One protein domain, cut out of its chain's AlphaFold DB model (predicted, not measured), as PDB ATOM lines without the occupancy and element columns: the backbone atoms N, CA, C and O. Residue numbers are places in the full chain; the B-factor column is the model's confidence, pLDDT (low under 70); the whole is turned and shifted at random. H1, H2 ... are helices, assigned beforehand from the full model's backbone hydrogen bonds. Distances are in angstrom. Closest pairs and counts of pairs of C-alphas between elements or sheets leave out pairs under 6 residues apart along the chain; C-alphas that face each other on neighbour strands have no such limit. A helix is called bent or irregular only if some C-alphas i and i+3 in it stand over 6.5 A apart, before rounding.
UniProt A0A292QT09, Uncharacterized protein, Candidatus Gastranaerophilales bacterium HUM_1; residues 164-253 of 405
ATOM      1  N   GLY A 164     251.122 248.004 169.665       97.12
ATOM      2  CA  GLY A 164     251.219 249.452 169.477       97.12
ATOM      3  C   GLY A 164     249.977 250.199 169.967       97.12
ATOM      4  O   GLY A 164     250.102 251.185 170.683       97.12
ATOM      5  N   ALA A 165     248.781 249.696 169.656       97.62
ATOM      6  CA  ALA A 165     247.522 250.245 170.154       97.62
ATOM      7  C   ALA A 165     247.346 250.024 171.659       97.62
ATOM      8  O   ALA A 165     246.817 250.895 172.344       97.62
ATOM      9  N   CYS A 166     247.808 248.880 172.171       97.94
ATOM     10  CA  CYS A 166     247.831 248.592 173.601       97.94
ATOM     11  C   CYS A 166     248.716 249.607 174.338       97.94
ATOM     12  O   CYS A 166     248.219 250.350 175.164       97.94
ATOM     13  N   PHE A 167     250.000 249.727 174.000       96.75
ATOM     14  CA  PHE A 167     250.931 250.583 174.742       96.75
ATOM     15  C   PHE A 167     250.805 252.076 174.422       96.75
ATOM     16  O   PHE A 167     250.996 252.914 175.302       96.75
ATOM     17  N   GLY A 168     250.506 252.426 173.170       95.88
ATOM     18  CA  GLY A 168     250.408 253.813 172.713       95.88
ATOM     19  C   GLY A 168     249.016 254.430 172.857       95.88
ATOM     20  O   GLY A 168     248.894 255.650 172.790       95.88
ATOM     21  N   THR A 169     247.974 253.611 173.053       96.94
ATOM     22  CA  THR A 169     246.580 254.012 173.333       96.94
ATOM     23  C   THR A 169     246.094 255.199 172.488       96.94
ATOM     24  O   THR A 169     245.961 255.074 171.268       96.94
ATOM     25  N   TRP A 170     245.832 256.355 173.107       96.25
ATOM     26  CA  TRP A 170     245.325 257.562 172.459       96.25
ATOM     27  C   TRP A 170     246.342 258.191 171.502       96.25
ATOM     28  O   TRP A 170     245.958 258.636 170.422       96.25
ATOM     29  N   MET A 171     247.639 258.172 171.831       95.62
ATOM     30  CA  MET A 171     248.689 258.703 170.951       95.62
ATOM     31  C   MET A 171     248.823 257.851 169.687       95.62
ATOM     32  O   MET A 171     248.873 258.374 168.572       95.62
ATOM     33  N   TRP A 172     248.804 256.522 169.848       97.38
ATOM     34  CA  TRP A 172     248.744 255.596 168.718       97.38
ATOM     35  C   TRP A 172     247.473 255.824 167.886       97.38
ATOM     36  O   TRP A 172     247.522 255.822 166.651       97.38
ATOM     37  N   GLY A 173     246.334 256.054 168.538       96.38
ATOM     38  CA  GLY A 173     245.069 256.258 167.850       96.38
ATOM     39  C   GLY A 173     244.985 257.569 167.080       96.38
ATOM     40  O   GLY A 173     244.395 257.569 166.002       96.38
ATOM     41  N   LEU A 174     245.625 258.649 167.543       94.88
ATOM     42  CA  LEU A 174     245.764 259.888 166.769       94.88
ATOM     43  C   LEU A 174     246.492 259.629 165.441       94.88
ATOM     44  O   LEU A 174     245.993 260.010 164.383       94.88
ATOM     45  N   TYR A 175     247.613 258.901 165.476       93.88
ATOM     46  CA  TYR A 175     248.365 258.547 164.266       93.88
ATOM     47  C   TYR A 175     247.569 257.627 163.321       93.88
ATOM     48  O   TYR A 175     247.606 257.789 162.100       93.88
ATOM     49  N   ASN A 176     246.805 256.677 163.871       94.94
ATOM     50  CA  ASN A 176     246.050 255.687 163.095       94.94
ATOM     51  C   ASN A 176     244.572 256.054 162.869       94.94
ATOM     52  O   ASN A 176     243.801 255.196 162.438       94.94
ATOM     53  N   LYS A 177     244.156 257.301 163.132       94.44
ATOM     54  CA  LYS A 177     242.766 257.786 162.971       94.44
ATOM     55  C   LYS A 177     241.719 256.972 163.755       94.44
ATOM     56  O   LYS A 177     240.562 256.870 163.354       94.44
ATOM     57  N   SER A 178     242.126 256.387 164.880       94.81
ATOM     58  CA  SER A 178     241.296 255.583 165.785       94.81
ATOM     59  C   SER A 178     240.905 256.400 167.020       94.81
ATOM     60  O   SER A 178     241.337 256.108 168.133       94.81
ATOM     61  N   TYR A 179     240.092 257.443 166.831       95.25
ATOM     62  CA  TYR A 179     239.806 258.450 167.869       95.25
ATOM     63  C   TYR A 179     239.094 257.921 169.119       95.25
ATOM     64  O   TYR A 179     239.176 258.552 170.165       95.25
ATOM     65  N   ILE A 180     238.453 256.747 169.058       95.75
ATOM     66  CA  ILE A 180     237.865 256.101 170.244       95.75
ATOM     67  C   ILE A 180     238.899 255.875 171.356       95.75
ATOM     68  O   ILE A 180     238.569 255.955 172.533       95.75
ATOM     69  N   THR A 181     240.167 255.670 170.992       97.12
ATOM     70  CA  THR A 181     241.283 255.531 171.938       97.12
ATOM     71  C   THR A 181     241.500 256.772 172.813       97.12
ATOM     72  O   THR A 181     242.088 256.649 173.883       97.12
ATOM     73  N   ALA A 182     240.989 257.949 172.425       97.25
ATOM     74  CA  ALA A 182     241.052 259.170 173.231       97.25
ATOM     75  C   ALA A 182     240.267 259.065 174.551       97.25
ATOM     76  O   ALA A 182     240.561 259.813 175.480       97.25
ATOM     77  N   LEU A 183     239.348 258.094 174.681       96.81
ATOM     78  CA  LEU A 183     238.719 257.748 175.963       96.81
ATOM     79  C   LEU A 183     239.743 257.354 177.038       96.81
ATOM     80  O   LEU A 183     239.424 257.421 178.219       96.81
ATOM     81  N   MET A 184     240.978 257.010 176.659       96.69
ATOM     82  CA  MET A 184     242.062 256.803 177.616       96.69
ATOM     83  C   MET A 184     242.298 258.045 178.487       96.69
ATOM     84  O   MET A 184     242.545 257.894 179.672       96.69
ATOM     85  N   LEU A 185     242.176 259.262 177.943       94.94
ATOM     86  CA  LEU A 185     242.481 260.499 178.674       94.94
ATOM     87  C   LEU A 185     241.658 260.668 179.965       94.94
ATOM     88  O   LEU A 185     242.274 260.814 181.019       94.94
ATOM     89  N   PRO A 186     240.310 260.609 179.947       95.12
ATOM     90  CA  PRO A 186     239.541 260.626 181.190       95.12
ATOM     91  C   PRO A 186     239.737 259.351 182.026       95.12
ATOM     92  O   PRO A 186     239.696 259.420 183.251       95.12
ATOM     93  N   LEU A 187     239.980 258.195 181.396       96.38
ATOM     94  CA  LEU A 187     240.189 256.935 182.114       96.38
ATOM     95  C   LEU A 187     241.516 256.880 182.879       96.38
ATOM     96  O   LEU A 187     241.599 256.127 183.837       96.38
ATOM     97  N   LEU A 188     242.525 257.690 182.533       92.31
ATOM     98  CA  LEU A 188     243.772 257.804 183.309       92.31
ATOM     99  C   LEU A 188     243.537 258.253 184.761       92.31
ATOM    100  O   LEU A 188     244.391 258.020 185.611       92.31
ATOM    101  N   LEU A 189     242.391 258.877 185.046       91.00
ATOM    102  CA  LEU A 189     241.986 259.299 186.390       91.00
ATOM    103  C   LEU A 189     241.199 258.218 187.150       91.00
ATOM    104  O   LEU A 189     240.688 258.473 188.237       91.00
ATOM    105  N   THR A 190     241.045 257.027 186.574       95.12
ATOM    106  CA  THR A 190     240.212 255.942 187.111       95.12
ATOM    107  C   THR A 190     240.959 254.623 186.995       95.12
ATOM    108  O   THR A 190     241.899 254.513 186.223       95.12
ATOM    109  N   THR A 191     240.563 253.565 187.698       92.00
ATOM    110  CA  THR A 191     241.203 252.245 187.505       92.00
ATOM    111  C   THR A 191     240.866 251.594 186.151       92.00
ATOM    112  O   THR A 191     241.432 250.560 185.798       92.00
ATOM    113  N   GLY A 192     239.995 252.220 185.348       96.19
ATOM    114  CA  GLY A 192     239.526 251.717 184.056       96.19
ATOM    115  C   GLY A 192     240.517 251.910 182.905       96.19
ATOM    116  O   GLY A 192     240.302 251.357 181.821       96.19
ATOM    117  N   TRP A 193     241.615 252.651 183.108       95.44
ATOM    118  CA  TRP A 193     242.648 252.830 182.080       95.44
ATOM    119  C   TRP A 193     243.244 251.491 181.626       95.44
ATOM    120  O   TRP A 193     243.455 251.287 180.430       95.44
ATOM    121  N   PHE A 194     243.476 250.550 182.547       95.25
ATOM    122  CA  PHE A 194     244.155 249.293 182.228       95.25
ATOM    123  C   PHE A 194     243.285 248.341 181.386       95.25
ATOM    124  O   PHE A 194     243.740 247.917 180.318       95.25
ATOM    125  N   PRO A 195     242.017 248.053 181.743       97.38
ATOM    126  CA  PRO A 195     241.137 247.290 180.861       97.38
ATOM    127  C   PRO A 195     240.946 247.953 179.489       97.38
ATOM    128  O   PRO A 195     240.956 247.274 178.458       97.38
ATOM    129  N   PHE A 196     240.844 249.287 179.439       98.31
ATOM    130  CA  PHE A 196     240.702 250.009 178.174       98.31
ATOM    131  C   PHE A 196     241.947 249.907 177.282       98.31
ATOM    132  O   PHE A 196     241.823 249.764 176.062       98.31
ATOM    133  N   MET A 197     243.141 249.893 177.878       97.56
ATOM    134  CA  MET A 197     244.406 249.616 177.193       97.56
ATOM    135  C   MET A 197     244.356 248.262 176.463       97.56
ATOM    136  O   MET A 197     244.709 248.161 175.285       97.56
ATOM    137  N   LEU A 198     243.827 247.228 177.124       98.25
ATOM    138  CA  LEU A 198     243.654 245.899 176.534       98.25
ATOM    139  C   LEU A 198     242.599 245.889 175.421       98.25
ATOM    140  O   LEU A 198     242.814 245.239 174.396       98.25
ATOM    141  N   ILE A 199     241.494 246.636 175.557       98.25
ATOM    142  CA  ILE A 199     240.520 246.806 174.463       98.25
ATOM    143  C   ILE A 199     241.196 247.456 173.253       98.25
ATOM    144  O   ILE A 199     241.001 246.975 172.135       98.25
ATOM    145  N   CYS A 200     242.025 248.486 173.460       98.19
ATOM    146  CA  CYS A 200     242.807 249.102 172.386       98.19
ATOM    147  C   CYS A 200     243.714 248.074 171.704       98.19
ATOM    148  O   CYS A 200     243.744 248.008 170.478       98.19
ATOM    149  N   GLY A 201     244.380 247.208 172.469       98.06
ATOM    150  CA  GLY A 201     245.177 246.121 171.907       98.06
ATOM    151  C   GLY A 201     244.350 245.100 171.121       98.06
ATOM    152  O   GLY A 201     244.715 244.717 170.009       98.06
ATOM    153  N   ILE A 202     243.196 244.686 171.647       97.38
ATOM    154  CA  ILE A 202     242.330 243.710 170.982       97.38
ATOM    155  C   ILE A 202     241.756 244.303 169.696       97.38
ATOM    156  O   ILE A 202     241.871 243.662 168.653       97.38
ATOM    157  N   LYS A 203     241.135 245.487 169.758       96.69
ATOM    158  CA  LYS A 203     240.336 246.109 168.686       96.69
ATOM    159  C   LYS A 203     241.114 247.066 167.780       96.69
ATOM    160  O   LYS A 203     240.628 247.369 166.694       96.69
ATOM    161  N   GLY A 204     242.317 247.488 168.164       96.56
ATOM    162  CA  GLY A 204     243.077 248.538 167.481       96.56
ATOM    163  C   GLY A 204     243.263 248.294 165.988       96.56
ATOM    164  O   GLY A 204     242.983 249.175 165.185       96.56
ATOM    165  N   ASN A 205     243.630 247.075 165.585       96.06
ATOM    166  CA  ASN A 205     243.770 246.754 164.160       96.06
ATOM    167  C   ASN A 205     242.473 246.945 163.365       96.06
ATOM    168  O   ASN A 205     242.527 247.443 162.247       96.06
ATOM    169  N   GLU A 206     241.319 246.588 163.931       94.00
ATOM    170  CA  GLU A 206     240.023 246.777 163.268       94.00
ATOM    171  C   GLU A 206     239.710 248.274 163.139       94.00
ATOM    172  O   GLU A 206     239.436 248.750 162.039       94.00
ATOM    173  N   TRP A 207     239.870 249.038 164.226       95.12
ATOM    174  CA  TRP A 207     239.645 250.487 164.228       95.12
ATOM    175  C   TRP A 207     240.550 251.234 163.243       95.12
ATOM    176  O   TRP A 207     240.089 252.119 162.523       95.12
ATOM    177  N   ALA A 208     241.830 250.865 163.179       94.38
ATOM    178  CA  ALA A 208     242.786 251.497 162.281       94.38
ATOM    179  C   ALA A 208     242.561 251.094 160.825       94.38
ATOM    180  O   ALA A 208     242.669 251.947 159.941       94.38
ATOM    181  N   TYR A 209     242.265 249.818 160.560       91.81
ATOM    182  CA  TYR A 209     242.080 249.316 159.201       91.81
ATOM    183  C   TYR A 209     240.832 249.916 158.545       91.81
ATOM    184  O   TYR A 209     240.906 250.386 157.412       91.81
ATOM    185  N   GLU A 210     239.717 250.019 159.280       80.31
ATOM    186  CA  GLU A 210     238.477 250.651 158.797       80.31
ATOM    187  C   GLU A 210     238.681 252.100 158.321       80.31
ATOM    188  O   GLU A 210     237.955 252.588 157.451       80.31
ATOM    189  N   LYS A 211     239.666 252.808 158.891       83.44
ATOM    190  CA  LYS A 211     239.918 254.235 158.638       83.44
ATOM    191  C   LYS A 211     241.116 254.501 157.724       83.44
ATOM    192  O   LYS A 211     241.198 255.584 157.141       83.44
ATOM    193  N   ASN A 212     242.029 253.544 157.558       78.00
ATOM    194  CA  ASN A 212     243.240 253.694 156.749       78.00
ATOM    195  C   ASN A 212     243.162 252.901 155.444       78.00
ATOM    196  O   ASN A 212     243.818 251.877 155.284       78.00
ATOM    197  N   LYS A 213     242.465 253.467 154.455       72.25
ATOM    198  CA  LYS A 213     242.387 252.933 153.081       72.25
ATOM    199  C   LYS A 213     243.691 253.044 152.268       72.25
ATOM    200  O   LYS A 213     243.675 252.825 151.066       72.25
ATOM    201  N   LYS A 214     244.806 253.443 152.895       80.56
ATOM    202  CA  LYS A 214     246.100 253.649 152.221       80.56
ATOM    203  C   LYS A 214     246.888 252.359 151.984       80.56
ATOM    204  O   LYS A 214     247.855 252.384 151.237       80.56
ATOM    205  N   TYR A 215     246.516 251.271 152.653       82.69
ATOM    206  CA  TYR A 215     247.152 249.970 152.471       82.69
ATOM    207  C   TYR A 215     246.322 249.166 151.472       82.69
ATOM    208  O   TYR A 215     245.140 248.930 151.719       82.69
ATOM    209  N   SER A 216     246.931 248.792 150.349       78.25
ATOM    210  CA  SER A 216     246.324 247.908 149.349       78.25
ATOM    211  C   SER A 216     246.276 246.462 149.842       78.25
ATOM    212  O   SER A 216     245.265 245.794 149.655       78.25
ATOM    213  N   GLU A 217     247.326 246.025 150.545       88.12
ATOM    214  CA  GLU A 217     247.468 244.667 151.072       88.12
ATOM    215  C   GLU A 217     247.420 244.628 152.608       88.12
ATOM    216  O   GLU A 217     247.932 245.508 153.313       88.12
ATOM    217  N   ILE A 218     246.811 243.570 153.153       91.12
ATOM    218  CA  ILE A 218     246.664 243.373 154.607       91.12
ATOM    219  C   ILE A 218     248.032 243.110 155.262       91.12
ATOM    220  O   ILE A 218     248.262 243.473 156.419       91.12
ATOM    221  N   GLU A 219     248.951 242.491 154.532       92.06
ATOM    222  CA  GLU A 219     250.316 242.194 154.953       92.06
ATOM    223  C   GLU A 219     251.108 243.480 155.225       92.06
ATOM    224  O   GLU A 219     251.737 243.597 156.282       92.06
ATOM    225  N   ASP A 220     250.998 244.478 154.345       92.81
ATOM    226  CA  ASP A 220     251.648 245.783 154.511       92.81
ATOM    227  C   ASP A 220     251.089 246.547 155.713       92.81
ATOM    228  O   ASP A 220     251.840 247.155 156.487       92.81
ATOM    229  N   PHE A 221     249.771 246.460 155.931       94.69
ATOM    230  CA  PHE A 221     249.143 247.002 157.132       94.69
ATOM    231  C   PHE A 221     249.722 246.361 158.400       94.69
ATOM    232  O   PHE A 221     250.156 247.076 159.306       94.69
ATOM    233  N   HIS A 222     249.793 245.026 158.468       94.88
ATOM    234  CA  HIS A 222     250.346 244.332 159.639       94.88
ATOM    235  C   HIS A 222     251.825 244.633 159.860       94.88
ATOM    236  O   HIS A 222     252.240 244.778 161.011       94.88
ATOM    237  N   LYS A 223     252.614 244.787 158.793       95.00
ATOM    238  CA  LYS A 223     254.022 245.194 158.894       95.00
ATOM    239  C   LYS A 223     254.156 246.577 159.532       95.00
ATOM    240  O   LYS A 223     254.948 246.757 160.454       95.00
ATOM    241  N   SER A 224     253.325 247.533 159.116       94.62
ATOM    242  CA  SER A 224     253.269 248.865 159.729       94.62
ATOM    243  C   SER A 224     252.880 248.813 161.213       94.62
ATOM    244  O   SER A 224     253.548 249.425 162.047       94.62
ATOM    245  N   GLN A 225     251.853 248.034 161.576       95.75
ATOM    246  CA  GLN A 225     251.432 247.886 162.978       95.75
ATOM    247  C   GLN A 225     252.492 247.180 163.838       95.75
ATOM    248  O   GLN A 225     252.662 247.518 165.012       95.75
ATOM    249  N   SER A 226     253.252 246.248 163.258       95.06
ATOM    250  CA  SER A 226     254.386 245.598 163.920       95.06
ATOM    251  C   SER A 226     255.507 246.594 164.233       95.06
ATOM    252  O   SER A 226     256.008 246.619 165.354       95.06
ATOM    253  N   ASN A 227     255.856 247.470 163.287       95.75
ATOM    254  CA  ASN A 227     256.871 248.506 163.508       95.75
ATOM    255  C   ASN A 227     256.441 249.497 164.599       95.75
ATOM    256  O   ASN A 227     257.226 249.840 165.480       95.75
ATOM    257  N   GLN A 228     255.173 249.913 164.582       96.19
ATOM    258  CA  GLN A 228     254.618 250.767 165.632       96.19
ATOM    259  C   GLN A 228     254.610 250.065 166.994       96.19
ATOM    260  O   GLN A 228     254.871 250.701 168.007       96.19
ATOM    261  N   SER A 229     254.345 248.757 167.029       96.62
ATOM    262  CA  SER A 229     254.403 247.969 168.263       96.62
ATOM    263  C   SER A 229     255.799 247.986 168.886       96.62
ATOM    264  O   SER A 229     255.916 248.200 170.089       96.62
ATOM    265  N   ALA A 230     256.849 247.827 168.074       96.06
ATOM    266  CA  ALA A 230     258.231 247.922 168.542       96.06
ATOM    267  C   ALA A 230     258.567 249.328 169.070       96.06
ATOM    268  O   ALA A 230     259.158 249.455 170.139       96.06
ATOM    269  N   LEU A 231     258.132 250.381 168.366       96.75
ATOM    270  CA  LEU A 231     258.313 251.766 168.811       96.75
ATOM    271  C   LEU A 231     257.650 252.013 170.173       96.75
ATOM    272  O   LEU A 231     258.304 252.484 171.101       96.75
ATOM    273  N   TRP A 232     256.367 251.674 170.313       96.81
ATOM    274  CA  TRP A 232     255.616 251.923 171.545       96.81
ATOM    275  C   TRP A 232     256.102 251.077 172.723       96.81
ATOM    276  O   TRP A 232     256.076 251.558 173.851       96.81
ATOM    277  N   ALA A 233     256.624 249.872 172.480       94.81
ATOM    278  CA  ALA A 233     257.244 249.064 173.530       94.81
ATOM    279  C   ALA A 233     258.459 249.757 174.183       94.81
ATOM    280  O   ALA A 233     258.716 249.538 175.364       94.81
ATOM    281  N   VAL A 234     259.177 250.611 173.442       96.12
ATOM    282  CA  VAL A 234     260.326 251.382 173.953       96.12
ATOM    283  C   VAL A 234     259.901 252.758 174.471       96.12
ATOM    284  O   VAL A 234     260.351 253.194 175.528       96.12
ATOM    285  N   VAL A 235     259.022 253.449 173.742       95.94
ATOM    286  CA  VAL A 235     258.627 254.832 174.050       95.94
ATOM    287  C   VAL A 235     257.705 254.911 175.269       95.94
ATOM    288  O   VAL A 235     257.878 255.806 176.097       95.94
ATOM    289  N   THR A 236     256.750 253.987 175.422       93.75
ATOM    290  CA  THR A 236     255.760 254.045 176.511       93.75
ATOM    291  C   THR A 236     256.404 254.019 177.904       93.75
ATOM    292  O   THR A 236     256.072 254.900 178.696       93.75
ATOM    293  N   PRO A 237     257.354 253.116 178.231       93.06
ATOM    294  CA  PRO A 237     258.032 253.140 179.529       93.06
ATOM    295  C   PRO A 237     258.739 254.468 179.833       93.06
ATOM    296  O   PRO A 237     258.660 254.961 180.955       93.06
ATOM    297  N   ILE A 238     259.381 255.081 178.830       95.38
ATOM    298  CA  ILE A 238     260.074 256.370 178.985       95.38
ATOM    299  C   ILE A 238     259.068 257.479 179.305       95.38
ATOM    300  O   ILE A 238     259.268 258.234 180.257       95.38
ATOM    301  N   ILE A 239     257.965 257.556 178.552       93.25
ATOM    302  CA  ILE A 239     256.896 258.536 178.791       93.25
ATOM    303  C   ILE A 239     256.288 258.348 180.182       93.25
ATOM    304  O   ILE A 239     256.052 259.339 180.866       93.25
ATOM    305  N   LEU A 240     256.059 257.106 180.622       90.50
ATOM    306  CA  LEU A 240     255.516 256.835 181.954       90.50
ATOM    307  C   LEU A 240     256.459 257.328 183.054       90.50
ATOM    308  O   LEU A 240     256.017 258.049 183.943       90.50
ATOM    309  N   VAL A 241     257.756 257.011 182.975       93.62
ATOM    310  CA  VAL A 241     258.747 257.464 183.967       93.62
ATOM    311  C   VAL A 241     258.830 258.992 184.009       93.62
ATOM    312  O   VAL A 241     258.721 259.582 185.083       93.62
ATOM    313  N   LEU A 242     258.968 259.644 182.852       95.00
ATOM    314  CA  LEU A 242     259.018 261.108 182.775       95.00
ATOM    315  C   LEU A 242     257.707 261.751 183.243       95.00
ATOM    316  O   LEU A 242     257.735 262.775 183.920       95.00
ATOM    317  N   GLY A 243     256.568 261.131 182.929       91.12
ATOM    318  CA  GLY A 243     255.246 261.559 183.371       91.12
ATOM    319  C   GLY A 243     255.095 261.498 184.889       91.12
ATOM    320  O   GLY A 243     254.672 262.481 185.491       91.12
ATOM    321  N   PHE A 244     255.508 260.398 185.528       89.81
ATOM    322  CA  PHE A 244     255.493 260.278 186.990       89.81
ATOM    323  C   PHE A 244     256.392 261.320 187.659       89.81
ATOM    324  O   PHE A 244     255.954 261.983 188.598       89.81
ATOM    325  N   ILE A 245     257.610 261.523 187.148       94.12
ATOM    326  CA  ILE A 245     258.518 262.566 187.651       94.12
ATOM    327  C   ILE A 245     257.872 263.950 187.505       94.12
ATOM    328  O   ILE A 245     257.868 264.734 188.455       94.12
ATOM    329  N   GLY A 246     257.279 264.237 186.344       93.94
ATOM    330  CA  GLY A 246     256.582 265.494 186.077       93.94
ATOM    331  C   GLY A 246     255.400 265.738 187.017       93.94
ATOM    332  O   GLY A 246     255.252 266.849 187.518       93.94
ATOM    333  N   ILE A 247     254.598 264.710 187.315       91.75
ATOM    334  CA  ILE A 247     253.476 264.801 188.264       91.75
ATOM    335  C   ILE A 247     253.983 265.066 189.686       91.75
ATOM    336  O   ILE A 247     253.437 265.930 190.372       91.75
ATOM    337  N   ILE A 248     255.034 264.374 190.134       90.94
ATOM    338  CA  ILE A 248     255.604 264.562 191.479       90.94
ATOM    339  C   ILE A 248     256.144 265.988 191.638       90.94
ATOM    340  O   ILE A 248     255.776 266.688 192.578       90.94
ATOM    341  N   ILE A 249     256.972 266.447 190.696       93.81
ATOM    342  CA  ILE A 249     257.545 267.798 190.749       93.81
ATOM    343  C   ILE A 249     256.439 268.850 190.608       93.81
ATOM    344  O   ILE A 249     256.371 269.788 191.399       93.81
ATOM    345  N   GLY A 250     255.548 268.682 189.629       93.56
ATOM    346  CA  GLY A 250     254.465 269.620 189.349       93.56
ATOM    347  C   GLY A 250     253.488 269.764 190.513       93.56
ATOM    348  O   GLY A 250     253.124 270.885 190.863       93.56
ATOM    349  N   SER A 251     253.107 268.658 191.160       89.75
ATOM    350  CA  SER A 251     252.247 268.692 192.351       89.75
ATOM    351  C   SER A 251     252.936 269.364 193.540       89.75
ATOM    352  O   SER A 251     252.313 270.196 194.194       89.75
ATOM    353  N   GLY A 252     254.227 269.100 193.773       89.00
ATOM    354  CA  GLY A 252     255.002 269.774 194.817       89.00
ATOM    355  C   GLY A 252     255.094 271.288 194.603       89.00
ATOM    356  O   GLY A 252     254.831 272.059 195.524       89.00
ATOM    357  N   VAL A 253     255.388 271.723 193.372       92.44
ATOM    358  CA  VAL A 253     255.402 273.149 193.003       92.44
ATOM    359  C   VAL A 253     254.016 273.769 193.176       92.44
ATOM    360  O   VAL A 253     253.906 274.852 193.744       92.44
TER     361      VAL A 253
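Overview. This is residues 164 to 253 of the 405 residues of an uncharacterized protein of Candidatus Gastranaerophilales bacterium HUM_1 (UniProt A0A292QT09). A long helix, H4, runs the length of the model; short H1 lies between it and a helical hairpin, H2 and H3. The last part of H4, residues 238 to 253, sticks out past this body and adds to the length. The printed part has 90 residues with four named helices, in the order H1, H2, H3, H4, and no named strand; the class is all helix. It is only just compact, close to loose, with a radius of gyration of the C-alphas of 14.5 A and spans of 51 by 22 by 17 A.

Along the chain. H4, residues 218 to 253, is 49.4 A long, with C-alpha 218 at (246.664, 243.373, 154.607) and C-alpha 253 at (255.402, 273.149, 193.003); it has a kink of 34 degrees near residue 234. H1, residues 164 to 175, begins with C-alpha 164 at (251.219, 249.452, 169.477) and is irregular, C-alphas 167 and 170 being 9.2 A apart. H2 is residues 179 to 187. H3, residues 193 to 211, is 23.6 A long and irregular, C-alphas 202 and 205 being 7.6 A apart, with a kink of 56 degrees near residue 203.

Arrangement. H1 is the hub. With residues 164 to 168 alone it touches H4, about perpendicular at 90 degrees; the closest C-alphas, of Gly 164 and Ser 229, are 3.7 A apart. It touches H3 at a steep tilt of 53 degrees, closest at the C-alphas of Cys 166 and Gly 201, 4.0 A. With residues 169 to 173 alone it touches H2, closest at the C-alphas of Trp 170 and Thr 181, 4.6 A. H2 and H3 form a hairpin, at a shallow tilt of 13 degrees, opposite ways, their closest C-alphas being those of Leu 187 and Trp 193, 4.8 A. H3 and H4 are close but not clearly touching, and H2 and H4 are apart. O i to N i+4 pairs are within hydrogen-bond range in 6 of 8 for H1, 1 of 5 for H2, 12 of 15 for H3 and 30 of 32 for H4; H2 has 5 of 6 O i to N i+3 pairs within range.

Size, cuts and confidence. The C-alphas farthest apart, of Glu 217 and Val 253, are 51.3 A apart. The printed part has no cut and no long link. Its mean pLDDT is 93.7, and no printed residue is under 70.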